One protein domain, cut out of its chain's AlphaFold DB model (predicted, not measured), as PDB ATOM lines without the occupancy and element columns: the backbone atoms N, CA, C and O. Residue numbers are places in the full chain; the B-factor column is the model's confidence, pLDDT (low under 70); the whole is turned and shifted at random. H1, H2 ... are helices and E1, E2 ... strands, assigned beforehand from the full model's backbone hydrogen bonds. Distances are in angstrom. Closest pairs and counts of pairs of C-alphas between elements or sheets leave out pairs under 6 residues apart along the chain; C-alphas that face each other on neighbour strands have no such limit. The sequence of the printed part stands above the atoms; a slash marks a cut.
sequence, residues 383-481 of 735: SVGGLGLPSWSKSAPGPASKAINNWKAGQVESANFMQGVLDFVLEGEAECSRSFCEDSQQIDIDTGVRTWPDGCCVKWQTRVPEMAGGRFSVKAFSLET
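This is residues 383 to 481 of the 735 residues of the protein "Hypothetical protein" of Hemiselmis tepida (UniProt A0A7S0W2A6). This model has little regular structure: short helix H3 sits between H1 and H2, with E1 and H4 close together to one side, while loop residues 397 to 405 and 444 to 449 stick out. The 99 printed residues hold E1, H1, H2, H3 and H4 in that order, mostly helix, with 33 residues in named elements. The whole is only just compact, close to loose: radius of gyration of the C-alphas 15.2 A, spans 47 by 39 by 27 A.

Start at residues 383 to 384, antiparallel to residues 390 to 391 of E1, residues 390 to 394, which pairs with no named strand. The closest C-alphas of E1 and H4, residues 474 to 478, are Trp 392 and Val 474, 6.0 A apart. H1, residues 417 to 426, touches H3, residues 455 to 461, about perpendicular at 79 degrees; their closest C-alphas, Phe 424 and Gly 455, are 5.6 A apart. H2, residues 434 to 439, touches H3 at a steep tilt of 60 degrees, opposite ways, closest at C-alphas 437 and 457, 4.8 A. H1 and H2 are apart. In H1 to H4 every O i to N i+4 pair is within hydrogen-bond range.

Find C-alpha 390 at (-34.372, -10.060, -3.978), where E1 begins its 13.7 A. H1 spans 14.2 A, H2 9.3 A and H3 10.1 A; H4, 6.1 A, ends at C-alpha 478, (-39.432, -16.433, 0.629).

The C-alphas farthest apart, Pro 399 and Asp 446, are 49.1 A apart. The printed part has no cut; the links E1 to H1, H2 to H3 and H3 to H4 are long. Look for pLDDT under 70 at residues 400 to 406, 408 to 415, 429 to 431 and 438 to 454.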
ATOM      1  N   SER A 383     -38.831 -13.246  -4.795       96.94
ATOM      2  CA  SER A 383     -39.103 -13.084  -3.370       96.94
ATOM      3  C   SER A 383     -37.953 -12.326  -2.722       96.94
ATOM      4  O   SER A 383     -36.892 -12.176  -3.330       96.94
ATOM      5  N   VAL A 384     -38.150 -11.874  -1.489       95.31
ATOM      6  CA  VAL A 384     -37.120 -11.200  -0.700       95.31
ATOM      7  C   VAL A 384     -36.728 -12.106   0.462       95.31
ATOM      8  O   VAL A 384     -37.599 -12.558   1.201       95.31
ATOM      9  N   GLY A 385     -35.428 -12.383   0.591       94.88
ATOM     10  CA  GLY A 385     -34.882 -13.247   1.639       94.88
ATOM     11  C   GLY A 385     -34.742 -12.574   3.003       94.88
ATOM     12  O   GLY A 385     -34.990 -11.376   3.175       94.88
ATOM     13  N   GLY A 386     -34.230 -13.331   3.971       94.69
ATOM     14  CA  GLY A 386     -34.013 -12.899   5.352       94.69
ATOM     15  C   GLY A 386     -32.923 -11.838   5.506       94.69
ATOM     16  O   GLY A 386     -32.833 -11.232   6.572       94.69
ATOM     17  N   LEU A 387     -32.129 -11.583   4.454       94.44
ATOM     18  CA  LEU A 387     -31.184 -10.460   4.321       94.44
ATOM     19  C   LEU A 387     -31.753  -9.288   3.495       94.44
ATOM     20  O   LEU A 387     -31.051  -8.322   3.232       94.44
ATOM     21  N   GLY A 388     -33.019  -9.314   3.071       93.44
ATOM     22  CA  GLY A 388     -33.607  -8.223   2.280       93.44
ATOM     23  C   GLY A 388     -33.149  -8.214   0.818       93.44
ATOM     24  O   GLY A 388     -33.402  -7.254   0.097       93.44
ATOM     25  N   LEU A 389     -32.470  -9.276   0.379       93.00
ATOM     26  CA  LEU A 389     -32.038  -9.442  -1.002       93.00
ATOM     27  C   LEU A 389     -33.169 -10.033  -1.850       93.00
ATOM     28  O   LEU A 389     -33.737 -11.059  -1.459       93.00
ATOM     29  N   PRO A 390     -33.477  -9.446  -3.019       94.62
ATOM     30  CA  PRO A 390     -34.372 -10.060  -3.978       94.62
ATOM     31  C   PRO A 390     -33.688 -11.270  -4.621       94.62
ATOM     32  O   PRO A 390     -32.516 -11.221  -4.996       94.62
ATOM     33  N   SER A 391     -34.437 -12.354  -4.758       95.19
ATOM     34  CA  SER A 391     -34.046 -13.543  -5.512       95.19
ATOM     35  C   SER A 391     -35.152 -13.904  -6.485       95.19
ATOM     36  O   SER A 391     -36.316 -13.985  -6.086       95.19
ATOM     37  N   TRP A 392     -34.801 -14.135  -7.746       96.12
ATOM     38  CA  TRP A 392     -35.763 -14.412  -8.811       96.12
ATOM     39  C   TRP A 392     -35.421 -15.689  -9.577       96.12
ATOM     40  O   TRP A 392     -34.267 -16.110  -9.649       96.12
ATOM     41  N   SER A 393     -36.431 -16.317 -10.169       95.56
ATOM     42  CA  SER A 393     -36.255 -17.457 -11.069       95.56
ATOM     43  C   SER A 393     -37.297 -17.429 -12.175       95.56
ATOM     44  O   SER A 393     -38.313 -16.737 -12.066       95.56
ATOM     45  N   LYS A 394     -37.047 -18.194 -13.239       93.81
ATOM     46  CA  LYS A 394     -38.032 -18.367 -14.303       93.81
ATOM     47  C   LYS A 394     -39.251 -19.097 -13.756       93.81
ATOM     48  O   LYS A 394     -39.123 -20.079 -13.028       93.81
ATOM     49  N   SER A 395     -40.423 -18.614 -14.132       93.75
ATOM     50  CA  SER A 395     -41.681 -19.315 -13.924       93.75
ATOM     51  C   SER A 395     -41.976 -20.188 -15.145       93.75
ATOM     52  O   SER A 395     -41.306 -20.088 -16.176       93.75
ATOM     53  N   ALA A 396     -43.002 -21.030 -15.062       92.12
ATOM     54  CA  ALA A 396     -43.493 -21.724 -16.242       92.12
ATOM     55  C   ALA A 396     -43.898 -20.698 -17.319       92.12
ATOM     56  O   ALA A 396     -44.512 -19.672 -16.985       92.12
ATOM     57  N   PRO A 397     -43.559 -20.944 -18.596       88.19
ATOM     58  CA  PRO A 397     -43.939 -20.051 -19.672       88.19
ATOM     59  C   PRO A 397     -45.453 -20.112 -19.883       88.19
ATOM     60  O   PRO A 397     -46.066 -21.180 -19.847       88.19
ATOM     61  N   GLY A 398     -46.060 -18.956 -20.123       76.75
ATOM     62  CA  GLY A 398     -47.424 -18.882 -20.637       76.75
ATOM     63  C   GLY A 398     -47.477 -18.882 -22.162       76.75
ATOM     64  O   GLY A 398     -46.434 -18.865 -22.822       76.75
ATOM     65  N   PRO A 399     -48.687 -18.828 -22.745       74.25
ATOM     66  CA  PRO A 399     -48.825 -18.386 -24.125       74.25
ATOM     67  C   PRO A 399     -48.137 -17.024 -24.270       74.25
ATOM     68  O   PRO A 399     -48.293 -16.153 -23.414       74.25
ATOM     69  N   ALA A 400     -47.333 -16.860 -25.321       58.31
ATOM     70  CA  ALA A 400     -46.620 -15.614 -25.559       58.31
ATOM     71  C   ALA A 400     -47.633 -14.469 -25.718       58.31
ATOM     72  O   ALA A 400     -48.331 -14.402 -26.734       58.31
ATOM     73  N   SER A 401     -47.723 -13.567 -24.737       54.66
ATOM     74  CA  SER A 401     -48.409 -12.298 -24.954       54.66
ATOM     75  C   SER A 401     -47.523 -11.456 -25.865       54.66
ATOM     76  O   SER A 401     -46.333 -11.265 -25.603       54.66
ATOM     77  N   LYS A 402     -48.087 -10.962 -26.964       56.22
ATOM     78  CA  LYS A 402     -47.395 -10.012 -27.836       56.22
ATOM     79  C   LYS A 402     -47.373  -8.659 -27.132       56.22
ATOM     80  O   LYS A 402     -48.282  -7.862 -27.339       56.22
ATOM     81  N   ALA A 403     -46.365  -8.423 -26.298       57.66
ATOM     82  CA  ALA A 403     -46.067  -7.076 -25.832       57.66
ATOM     83  C   ALA A 403     -45.932  -6.143 -27.048       57.66
ATOM     84  O   ALA A 403     -45.336  -6.525 -28.061       57.66
ATOM     85  N   ILE A 404     -46.528  -4.952 -26.971       58.19
ATOM     86  CA  ILE A 404     -46.543  -3.994 -28.084       58.19
ATOM     87  C   ILE A 404     -45.165  -3.352 -28.230       58.19
ATOM     88  O   ILE A 404     -44.696  -3.182 -29.357       58.19
ATOM     89  N   ASN A 405     -44.499  -3.059 -27.109       60.97
ATOM     90  CA  ASN A 405     -43.092  -2.682 -27.080       60.97
ATOM     91  C   ASN A 405     -42.293  -3.513 -26.069       60.97
ATOM     92  O   ASN A 405     -42.825  -4.215 -25.209       60.97
ATOM     93  N   ASN A 406     -40.969  -3.383 -26.154       66.75
ATOM     94  CA  ASN A 406     -40.073  -3.847 -25.104       66.75
ATOM     95  C   ASN A 406     -40.247  -2.982 -23.849       66.75
ATOM     96  O   ASN A 406     -40.435  -1.767 -23.956       66.75
ATOM     97  N   TRP A 407     -40.115  -3.603 -22.674       71.44
ATOM     98  CA  TRP A 407     -39.986  -2.881 -21.410       71.44
ATOM     99  C   TRP A 407     -38.849  -1.862 -21.510       71.44
ATOM    100  O   TRP A 407     -37.755  -2.190 -21.969       71.44
ATOM    101  N   LYS A 408     -39.108  -0.621 -21.101       63.94
ATOM    102  CA  LYS A 408     -38.097   0.437 -21.038       63.94
ATOM    103  C   LYS A 408     -37.926   0.833 -19.579       63.94
ATOM    104  O   LYS A 408     -38.732   1.610 -19.072       63.94
ATOM    105  N   ALA A 409     -36.875   0.346 -18.916       54.75
ATOM    106  CA  ALA A 409     -36.606   0.747 -17.535       54.75
ATOM    107  C   ALA A 409     -36.336   2.262 -17.420       54.75
ATOM    108  O   ALA A 409     -36.715   2.884 -16.435       54.75
ATOM    109  N   GLY A 410     -35.764   2.876 -18.464       45.62
ATOM    110  CA  GLY A 410     -35.130   4.200 -18.412       45.62
ATOM    111  C   GLY A 410     -35.995   5.462 -18.559       45.62
ATOM    112  O   GLY A 410     -35.428   6.502 -18.879       45.62
ATOM    113  N   GLN A 411     -37.322   5.427 -18.383       45.62
ATOM    114  CA  GLN A 411     -38.113   6.679 -18.295       45.62
ATOM    115  C   GLN A 411     -38.399   7.138 -16.858       45.62
ATOM    116  O   GLN A 411     -38.742   8.301 -16.659       45.62
ATOM    117  N   VAL A 412     -38.220   6.263 -15.867       54.75
ATOM    118  CA  VAL A 412     -38.383   6.575 -14.443       54.75
ATOM    119  C   VAL A 412     -37.167   5.998 -13.730       54.75
ATOM    120  O   VAL A 412     -36.919   4.800 -13.844       54.75
ATOM    121  N   GLU A 413     -36.377   6.842 -13.061       59.25
ATOM    122  CA  GLU A 413     -35.282   6.368 -12.205       59.25
ATOM    123  C   GLU A 413     -35.859   5.409 -11.158       59.25
ATOM    124  O   GLU A 413     -36.865   5.722 -10.516       59.25
ATOM    125  N   SER A 414     -35.256   4.227 -11.012       62.69
ATOM    126  CA  SER A 414     -35.706   3.248 -10.027       62.69
ATOM    127  C   SER A 414     -35.629   3.869  -8.631       62.69
ATOM    128  O   SER A 414     -34.603   4.414  -8.223       62.69
ATOM    129  N   ALA A 415     -36.729   3.818  -7.876       69.75
ATOM    130  CA  ALA A 415     -36.794   4.503  -6.586       69.75
ATOM    131  C   ALA A 415     -35.902   3.829  -5.531       69.75
ATOM    132  O   ALA A 415     -35.528   4.452  -4.540       69.75
ATOM    133  N   ASN A 416     -35.574   2.545  -5.719       82.12
ATOM    134  CA  ASN A 416     -34.674   1.794  -4.851       82.12
ATOM    135  C   ASN A 416     -34.042   0.584  -5.567       82.12
ATOM    136  O   ASN A 416     -34.453   0.186  -6.658       82.12
ATOM    137  N   PHE A 417     -33.068  -0.042  -4.897       85.56
ATOM    138  CA  PHE A 417     -32.329  -1.213  -5.385       85.56
ATOM    139  C   PHE A 417     -33.236  -2.366  -5.840       85.56
ATOM    140  O   PHE A 417     -32.947  -2.998  -6.850       85.56
ATOM    141  N   MET A 418     -34.338  -2.644  -5.133       88.19
ATOM    142  CA  MET A 418     -35.233  -3.752  -5.482       88.19
ATOM    143  C   MET A 418     -35.935  -3.495  -6.812       88.19
ATOM    144  O   MET A 418     -35.960  -4.378  -7.667       88.19
ATOM    145  N   GLN A 419     -36.452  -2.279  -7.003       88.31
ATOM    146  CA  GLN A 419     -37.044  -1.875  -8.275       88.31
ATOM    147  C   GLN A 419     -36.015  -1.948  -9.402       88.31
ATOM    148  O   GLN A 419     -36.314  -2.528 -10.436       88.31
ATOM    149  N   GLY A 420     -34.782  -1.482  -9.163       86.19
ATOM    150  CA  GLY A 420     -33.691  -1.590 -10.135       86.19
ATOM    151  C   GLY A 420     -33.417  -3.036 -10.560       86.19
ATOM    152  O   GLY A 420     -33.398  -3.333 -11.751       86.19
ATOM    153  N   VAL A 421     -33.288  -3.966  -9.603       88.81
ATOM    154  CA  VAL A 421     -33.114  -5.403  -9.898       88.81
ATOM    155  C   VAL A 421     -34.253  -5.924 -10.775       88.81
ATOM    156  O   VAL A 421     -34.000  -6.583 -11.784       88.81
ATOM    157  N   LEU A 422     -35.500  -5.643 -10.401       91.69
ATOM    158  CA  LEU A 422     -36.673  -6.134 -11.123       91.69
ATOM    159  C   LEU A 422     -36.802  -5.512 -12.513       91.69
ATOM    160  O   LEU A 422     -37.145  -6.224 -13.454       91.69
ATOM    161  N   ASP A 423     -36.465  -4.236 -12.667       88.62
ATOM    162  CA  ASP A 423     -36.433  -3.559 -13.958       88.62
ATOM    163  C   ASP A 423     -35.457  -4.250 -14.921       88.62
ATOM    164  O   ASP A 423     -35.839  -4.565 -16.049       88.62
ATOM    165  N   PHE A 424     -34.250  -4.612 -14.467       86.44
ATOM    166  CA  PHE A 424     -33.297  -5.388 -15.278       86.44
ATOM    167  C   PHE A 424     -33.802  -6.800 -15.619       86.44
ATOM    168  O   PHE A 424     -33.496  -7.362 -16.679       86.44
ATOM    169  N   VAL A 425     -34.580  -7.425 -14.731       89.62
ATOM    170  CA  VAL A 425     -35.217  -8.714 -15.038       89.62
ATOM    171  C   VAL A 425     -36.276  -8.528 -16.131       89.62
ATOM    172  O   VAL A 425     -36.274  -9.283 -17.110       89.62
ATOM    173  N   LEU A 426     -37.106  -7.490 -16.010       88.81
ATOM    174  CA  LEU A 426     -38.196  -7.151 -16.924       88.81
ATOM    175  C   LEU A 426     -37.722  -6.782 -18.332       88.81
ATOM    176  O   LEU A 426     -38.366  -7.204 -19.294       88.81
ATOM    177  N   GLU A 427     -36.581  -6.101 -18.473       84.50
ATOM    178  CA  GLU A 427     -35.984  -5.735 -19.773       84.50
ATOM    179  C   GLU A 427     -35.724  -6.925 -20.712       84.50
ATOM    180  O   GLU A 427     -35.647  -6.741 -21.928       84.50
ATOM    181  N   GLY A 428     -35.657  -8.152 -20.190       75.38
ATOM    182  CA  GLY A 428     -35.522  -9.356 -21.011       75.38
ATOM    183  C   GLY A 428     -34.148 -10.004 -20.966       75.38
ATOM    184  O   GLY A 428     -33.199  -9.526 -20.345       75.38
ATOM    185  N   GLU A 429     -34.063 -11.184 -21.567       61.56
ATOM    186  CA  GLU A 429     -32.850 -11.998 -21.613       61.56
ATOM    187  C   GLU A 429     -31.980 -11.623 -22.816       61.56
ATOM    188  O   GLU A 429     -31.871 -12.378 -23.778       61.56
ATOM    189  N   ALA A 430     -31.296 -10.481 -22.761       60.53
ATOM    190  CA  ALA A 430     -29.962 -10.491 -23.354       60.53
ATOM    191  C   ALA A 430     -29.150 -11.566 -22.603       60.53
ATOM    192  O   ALA A 430     -29.315 -11.707 -21.390       60.53
ATOM    193  N   GLU A 431     -28.346 -12.377 -23.300       62.75
ATOM    194  CA  GLU A 431     -27.567 -13.467 -22.694       62.75
ATOM    195  C   GLU A 431     -26.544 -12.917 -21.684       62.75
ATOM    196  O   GLU A 431     -25.373 -12.704 -21.990       62.75
ATOM    197  N   CYS A 432     -26.985 -12.687 -20.450       73.12
ATOM    198  CA  CYS A 432     -26.120 -12.291 -19.354       73.12
ATOM    199  C   CYS A 432     -25.351 -13.531 -18.888       73.12
ATOM    200  O   CYS A 432     -25.850 -14.355 -18.113       73.12
ATOM    201  N   SER A 433     -24.142 -13.700 -19.413       75.75
ATOM    202  CA  SER A 433     -23.213 -14.731 -18.963       75.75
ATOM    203  C   SER A 433     -22.500 -14.299 -17.672       75.75
ATOM    204  O   SER A 433     -22.440 -13.123 -17.312       75.75
ATOM    205  N   ARG A 434     -21.894 -15.265 -16.979       74.81
ATOM    206  CA  ARG A 434     -21.073 -15.000 -15.791       74.81
ATOM    207  C   ARG A 434     -19.881 -14.072 -16.078       74.81
ATOM    208  O   ARG A 434     -19.465 -13.360 -15.171       74.81
ATOM    209  N   SER A 435     -19.348 -14.050 -17.306       73.44
ATOM    210  CA  SER A 435     -18.159 -13.247 -17.633       73.44
ATOM    211  C   SER A 435     -18.407 -11.745 -17.494       73.44
ATOM    212  O   SER A 435     -17.508 -11.025 -17.078       73.44
ATOM    213  N   PHE A 436     -19.643 -11.275 -17.703       71.69
ATOM    214  CA  PHE A 436     -20.008  -9.872 -17.467       71.69
ATOM    215  C   PHE A 436     -19.821  -9.453 -16.001       71.69
ATOM    216  O   PHE A 436     -19.410  -8.331 -15.710       71.69
ATOM    217  N   CYS A 437     -20.053 -10.367 -15.052       71.75
ATOM    218  CA  CYS A 437     -19.754 -10.098 -13.648       71.75
ATOM    219  C   CYS A 437     -18.253 -10.047 -13.359       71.75
ATOM    220  O   CYS A 437     -17.852  -9.361 -12.426       71.75
ATOM    221  N   GLU A 438     -17.432 -10.777 -14.110       67.81
ATOM    222  CA  GLU A 438     -15.980 -10.814 -13.909       67.81
ATOM    223  C   GLU A 438     -15.323  -9.533 -14.451       67.81
ATOM    224  O   GLU A 438     -14.459  -8.968 -13.780       67.81
ATOM    225  N   ASP A 439     -15.815  -9.002 -15.575       57.62
ATOM    226  CA  ASP A 439     -15.325  -7.755 -16.182       57.62
ATOM    227  C   ASP A 439     -15.769  -6.494 -15.411       57.62
ATOM    228  O   ASP A 439     -14.997  -5.545 -15.263       57.62
ATOM    229  N   SER A 440     -16.979  -6.500 -14.837       54.19
ATOM    230  CA  SER A 440     -17.521  -5.389 -14.027       54.19
ATOM    231  C   SER A 440     -16.855  -5.204 -12.653       54.19
ATOM    232  O   SER A 440     -17.124  -4.229 -11.953       54.19
ATOM    233  N   GLN A 441     -15.966  -6.114 -12.240       54.12
ATOM    234  CA  GLN A 441     -15.213  -5.991 -10.985       54.12
ATOM    235  C   GLN A 441     -13.996  -5.060 -11.076       54.12
ATOM    236  O   GLN A 441     -13.200  -5.028 -10.131       54.12
ATOM    237  N   GLN A 442     -13.835  -4.289 -12.156       53.88
ATOM    238  CA  GLN A 442     -12.840  -3.220 -12.184       53.88
ATOM    239  C   GLN A 442     -13.162  -2.198 -11.088       53.88
ATOM    240  O   GLN A 442     -14.132  -1.451 -11.150       53.88
ATOM    241  N   ILE A 443     -12.341  -2.221 -10.039       54.25
ATOM    242  CA  ILE A 443     -12.331  -1.210  -8.988       54.25
ATOM    243  C   ILE A 443     -11.988   0.106  -9.681       54.25
ATOM    244  O   ILE A 443     -10.901   0.222 -10.248       54.25
ATOM    245  N   ASP A 444     -12.894   1.079  -9.636       51.94
ATOM    246  CA  ASP A 444     -12.530   2.449  -9.962       51.94
ATOM    247  C   ASP A 444     -11.492   2.900  -8.925       51.94
ATOM    248  O   ASP A 444     -11.786   3.084  -7.741       51.94
ATOM    249  N   ILE A 445     -10.239   2.965  -9.374       48.12
ATOM    250  CA  ILE A 445      -9.056   3.184  -8.537       48.12
ATOM    251  C   ILE A 445      -9.098   4.589  -7.913       48.12
ATOM    252  O   ILE A 445      -8.536   4.790  -6.836       48.12
ATOM    253  N   ASP A 446      -9.805   5.533  -8.543       42.50
ATOM    254  CA  ASP A 446      -9.864   6.928  -8.108       42.50
ATOM    255  C   ASP A 446     -10.978   7.186  -7.083       42.50
ATOM    256  O   ASP A 446     -10.849   8.081  -6.244       42.50
ATOM    257  N   THR A 447     -12.058   6.397  -7.096       55.56
ATOM    258  CA  THR A 447     -13.182   6.561  -6.156       55.56
ATOM    259  C   THR A 447     -13.251   5.473  -5.086       55.56
ATOM    260  O   THR A 447     -13.929   5.657  -4.073       55.56
ATOM    261  N   GLY A 448     -12.573   4.336  -5.282       49.66
ATOM    262  CA  GLY A 448     -12.703   3.151  -4.427       49.66
ATOM    263  C   GLY A 448     -14.107   2.529  -4.459       49.66
ATOM    264  O   GLY A 448     -14.387   1.600  -3.701       49.66
ATOM    265  N   VAL A 449     -14.994   3.033  -5.322       46.09
ATOM    266  CA  VAL A 449     -16.368   2.567  -5.485       46.09
ATOM    267  C   VAL A 449     -16.380   1.564  -6.628       46.09
ATOM    268  O   VAL A 449     -16.028   1.889  -7.758       46.09
ATOM    269  N   ARG A 450     -16.817   0.330  -6.364       51.47
ATOM    270  CA  ARG A 450     -17.264  -0.539  -7.456       51.47
ATOM    271  C   ARG A 450     -18.546   0.088  -7.987       51.47
ATOM    272  O   ARG A 450     -19.544   0.096  -7.266       51.47
ATOM    273  N   THR A 451     -18.522   0.646  -9.197       48.88
ATOM    274  CA  THR A 451     -19.771   0.973  -9.892       48.88
ATOM    275  C   THR A 451     -20.621  -0.287  -9.912       48.88
ATOM    276  O   THR A 451     -20.091  -1.398 -10.038       48.88
ATOM    277  N   TRP A 452     -21.921  -0.132  -9.678       52.41
ATOM    278  CA  TRP A 452     -22.824  -1.268  -9.671       52.41
ATOM    279  C   TRP A 452     -22.649  -2.007 -11.001       52.41
ATOM    280  O   TRP A 452     -22.486  -1.364 -12.042       52.41
ATOM    281  N   PRO A 453     -22.517  -3.337 -10.969       55.47
ATOM    282  CA  PRO A 453     -22.119  -4.052 -12.158       55.47
ATOM    283  C   PRO A 453     -23.269  -3.936 -13.165       55.47
ATOM    284  O   PRO A 453     -24.420  -3.826 -12.738       55.47
ATOM    285  N   ASP A 454     -22.960  -3.927 -14.468       69.25
ATOM    286  CA  ASP A 454     -23.948  -3.850 -15.555       69.25
ATOM    287  C   ASP A 454     -25.222  -4.619 -15.184       69.25
ATOM    288  O   ASP A 454     -25.112  -5.703 -14.607       69.25
ATOM    289  N   GLY A 455     -26.421  -4.122 -15.516       76.88
ATOM    290  CA  GLY A 455     -27.695  -4.745 -15.105       76.88
ATOM    291  C   GLY A 455     -27.755  -6.270 -15.303       76.88
ATOM    292  O   GLY A 455     -28.364  -6.997 -14.516       76.88
ATOM    293  N   CYS A 456     -27.006  -6.784 -16.286       81.00
ATOM    294  CA  CYS A 456     -26.740  -8.204 -16.483       81.00
ATOM    295  C   CYS A 456     -26.119  -8.944 -15.290       81.00
ATOM    296  O   CYS A 456     -26.544 -10.056 -14.968       81.00
ATOM    297  N   CYS A 457     -25.100  -8.384 -14.643       82.19
ATOM    298  CA  CYS A 457     -24.446  -9.033 -13.523       82.19
ATOM    299  C   CYS A 457     -25.370  -9.134 -12.314       82.19
ATOM    300  O   CYS A 457     -25.463 -10.195 -11.706       82.19
ATOM    301  N   VAL A 458     -26.111  -8.077 -11.990       83.69
ATOM    302  CA  VAL A 458     -27.075  -8.135 -10.885       83.69
ATOM    303  C   VAL A 458     -28.188  -9.116 -11.186       83.69
ATOM    304  O   VAL A 458     -28.515  -9.947 -10.334       83.69
ATOM    305  N   LYS A 459     -28.722  -9.088 -12.407       86.62
ATOM    306  CA  LYS A 459     -29.680 -10.087 -12.870       86.62
ATOM    307  C   LYS A 459     -29.146 -11.505 -12.665       86.62
ATOM    308  O   LYS A 459     -29.884 -12.358 -12.185       86.62
ATOM    309  N   TRP A 460     -27.870 -11.756 -12.964       87.44
ATOM    310  CA  TRP A 460     -27.230 -13.055 -12.750       87.44
ATOM    311  C   TRP A 460     -27.027 -13.388 -11.262       87.44
ATOM    312  O   TRP A 460     -27.376 -14.485 -10.835       87.44
ATOM    313  N   GLN A 461     -26.514 -12.452 -10.458       88.06
ATOM    314  CA  GLN A 461     -26.220 -12.655  -9.033       88.06
ATOM    315  C   GLN A 461     -27.478 -12.867  -8.177       88.06
ATOM    316  O   GLN A 461     -27.406 -13.526  -7.143       88.06
ATOM    317  N   THR A 462     -28.617 -12.315  -8.597       92.25
ATOM    318  CA  THR A 462     -29.920 -12.457  -7.919       92.25
ATOM    319  C   THR A 462     -30.765 -13.604  -8.477       92.25
ATOM    320  O   THR A 462     -31.848 -13.888  -7.963       92.25
ATOM    321  N   ARG A 463     -30.294 -14.292  -9.524       93.62
ATOM    322  CA  ARG A 463     -31.007 -15.426 -10.111       93.62
ATOM    323  C   ARG A 463     -30.756 -16.698  -9.310       93.62
ATOM    324  O   ARG A 463     -29.614 -17.089  -9.082       93.62
ATOM    325  N   VAL A 464     -31.829 -17.411  -8.991       94.75
ATOM    326  CA  VAL A 464     -31.783 -18.763  -8.422       94.75
ATOM    327  C   VAL A 464     -32.249 -19.795  -9.458       94.75
ATOM    328  O   VAL A 464     -33.073 -19.475 -10.323       94.75
ATOM    329  N   PRO A 465     -31.701 -21.026  -9.435       93.44
ATOM    330  CA  PRO A 465     -31.929 -22.010 -10.491       93.44
ATOM    331  C   PRO A 465     -33.392 -22.431 -10.610       93.44
ATOM    332  O   PRO A 465     -33.877 -22.581 -11.725       93.44
ATOM    333  N   GLU A 466     -34.088 -22.565  -9.481       94.06
ATOM    334  CA  GLU A 466     -35.443 -23.106  -9.432       94.06
ATOM    335  C   GLU A 466     -36.423 -22.121  -8.793       94.06
ATOM    336  O   GLU A 466     -36.110 -21.415  -7.831       94.06
ATOM    337  N   MET A 467     -37.662 -22.117  -9.276       94.12
ATOM    338  CA  MET A 467     -38.757 -21.398  -8.623       94.12
ATOM    339  C   MET A 467     -39.123 -22.053  -7.283       94.12
ATOM    340  O   MET A 467     -39.263 -21.375  -6.262       94.12
ATOM    341  N   ALA A 468     -39.246 -23.381  -7.274       92.44
ATOM    342  CA  ALA A 468     -39.603 -24.162  -6.101       92.44
ATOM    343  C   ALA A 468     -38.740 -25.426  -6.005       92.44
ATOM    344  O   ALA A 468     -38.623 -26.178  -6.964       92.44
ATOM    345  N   GLY A 469     -38.191 -25.683  -4.815       87.56
ATOM    346  CA  GLY A 469     -37.435 -26.900  -4.519       87.56
ATOM    347  C   GLY A 469     -35.953 -26.635  -4.266       87.56
ATOM    348  O   GLY A 469     -35.308 -25.850  -4.945       87.56
ATOM    349  N   GLY A 470     -35.399 -27.301  -3.251       91.75
ATOM    350  CA  GLY A 470     -34.018 -27.081  -2.824       91.75
ATOM    351  C   GLY A 470     -33.794 -25.739  -2.111       91.75
ATOM    352  O   GLY A 470     -34.673 -24.879  -2.050       91.75
ATOM    353  N   ARG A 471     -32.590 -25.578  -1.548       92.00
ATOM    354  CA  ARG A 471     -32.193 -24.389  -0.769       92.00
ATOM    355  C   ARG A 471     -32.062 -23.127  -1.626       92.00
ATOM    356  O   ARG A 471     -32.311 -22.037  -1.137       92.00
ATOM    357  N   PHE A 472     -31.693 -23.277  -2.896       91.94
ATOM    358  CA  PHE A 472     -31.536 -22.172  -3.841       91.94
ATOM    359  C   PHE A 472     -32.767 -22.078  -4.743       91.94
ATOM    360  O   PHE A 472     -32.685 -22.300  -5.949       91.94
ATOM    361  N   SER A 473     -33.919 -21.801  -4.135       95.88
ATOM    362  CA  SER A 473     -35.162 -21.548  -4.862       95.88
ATOM    363  C   SER A 473     -35.886 -20.328  -4.333       95.88
ATOM    364  O   SER A 473     -35.757 -20.002  -3.154       95.88
ATOM    365  N   VAL A 474     -36.686 -19.682  -5.181       96.69
ATOM    366  CA  VAL A 474     -37.473 -18.502  -4.787       96.69
ATOM    367  C   VAL A 474     -38.364 -18.834  -3.588       96.69
ATOM    368  O   VAL A 474     -38.421 -18.077  -2.625       96.69
ATOM    369  N   LYS A 475     -38.963 -20.031  -3.565       96.38
ATOM    370  CA  LYS A 475     -39.714 -20.520  -2.401       96.38
ATOM    371  C   LYS A 475     -38.878 -20.567  -1.119       96.38
ATOM    372  O   LYS A 475     -39.355 -20.126  -0.077       96.38
ATOM    373  N   ALA A 476     -37.663 -21.115  -1.172       95.69
ATOM    374  CA  ALA A 476     -36.798 -21.205   0.003       95.69
ATOM    375  C   ALA A 476     -36.386 -19.816   0.509       95.69
ATOM    376  O   ALA A 476     -36.448 -19.578   1.710       95.69
ATOM    377  N   PHE A 477     -36.065 -18.891  -0.400       95.12
ATOM    378  CA  PHE A 477     -35.782 -17.495  -0.060       95.12
ATOM    379  C   PHE A 477     -36.991 -16.791   0.564       95.12
ATOM    380  O   PHE A 477     -36.838 -16.113   1.570       95.12
ATOM    381  N   SER A 478     -38.207 -17.024   0.060       95.56
ATOM    382  CA  SER A 478     -39.432 -16.433   0.629       95.56
ATOM    383  C   SER A 478     -39.731 -16.856   2.076       95.56
ATOM    384  O   SER A 478     -40.505 -16.193   2.764       95.56
ATOM    385  N   LEU A 479     -39.140 -17.969   2.521       95.88
ATOM    386  CA  LEU A 479     -39.265 -18.519   3.872       95.88
ATOM    387  C   LEU A 479     -37.990 -18.311   4.702       95.88
ATOM    388  O   LEU A 479     -37.914 -18.783   5.837       95.88
ATOM    389  N   GLU A 480     -36.973 -17.657   4.139       95.69
ATOM    390  CA  GLU A 480     -35.696 -17.447   4.802       95.69
ATOM    391  C   GLU A 480     -35.869 -16.475   5.972       95.69
ATOM    392  O   GLU A 480     -36.243 -15.314   5.809       95.69
ATOM    393  N   THR A 481     -35.570 -16.959   7.174       96.00
ATOM    394  CA  THR A 481     -35.572 -16.141   8.389       96.00
ATOM    395  C   THR A 481     -34.273 -15.339   8.511       96.00
ATOM    396  O   THR A 481     -33.277 -15.622   7.839       96.00
TER     397      THR A 481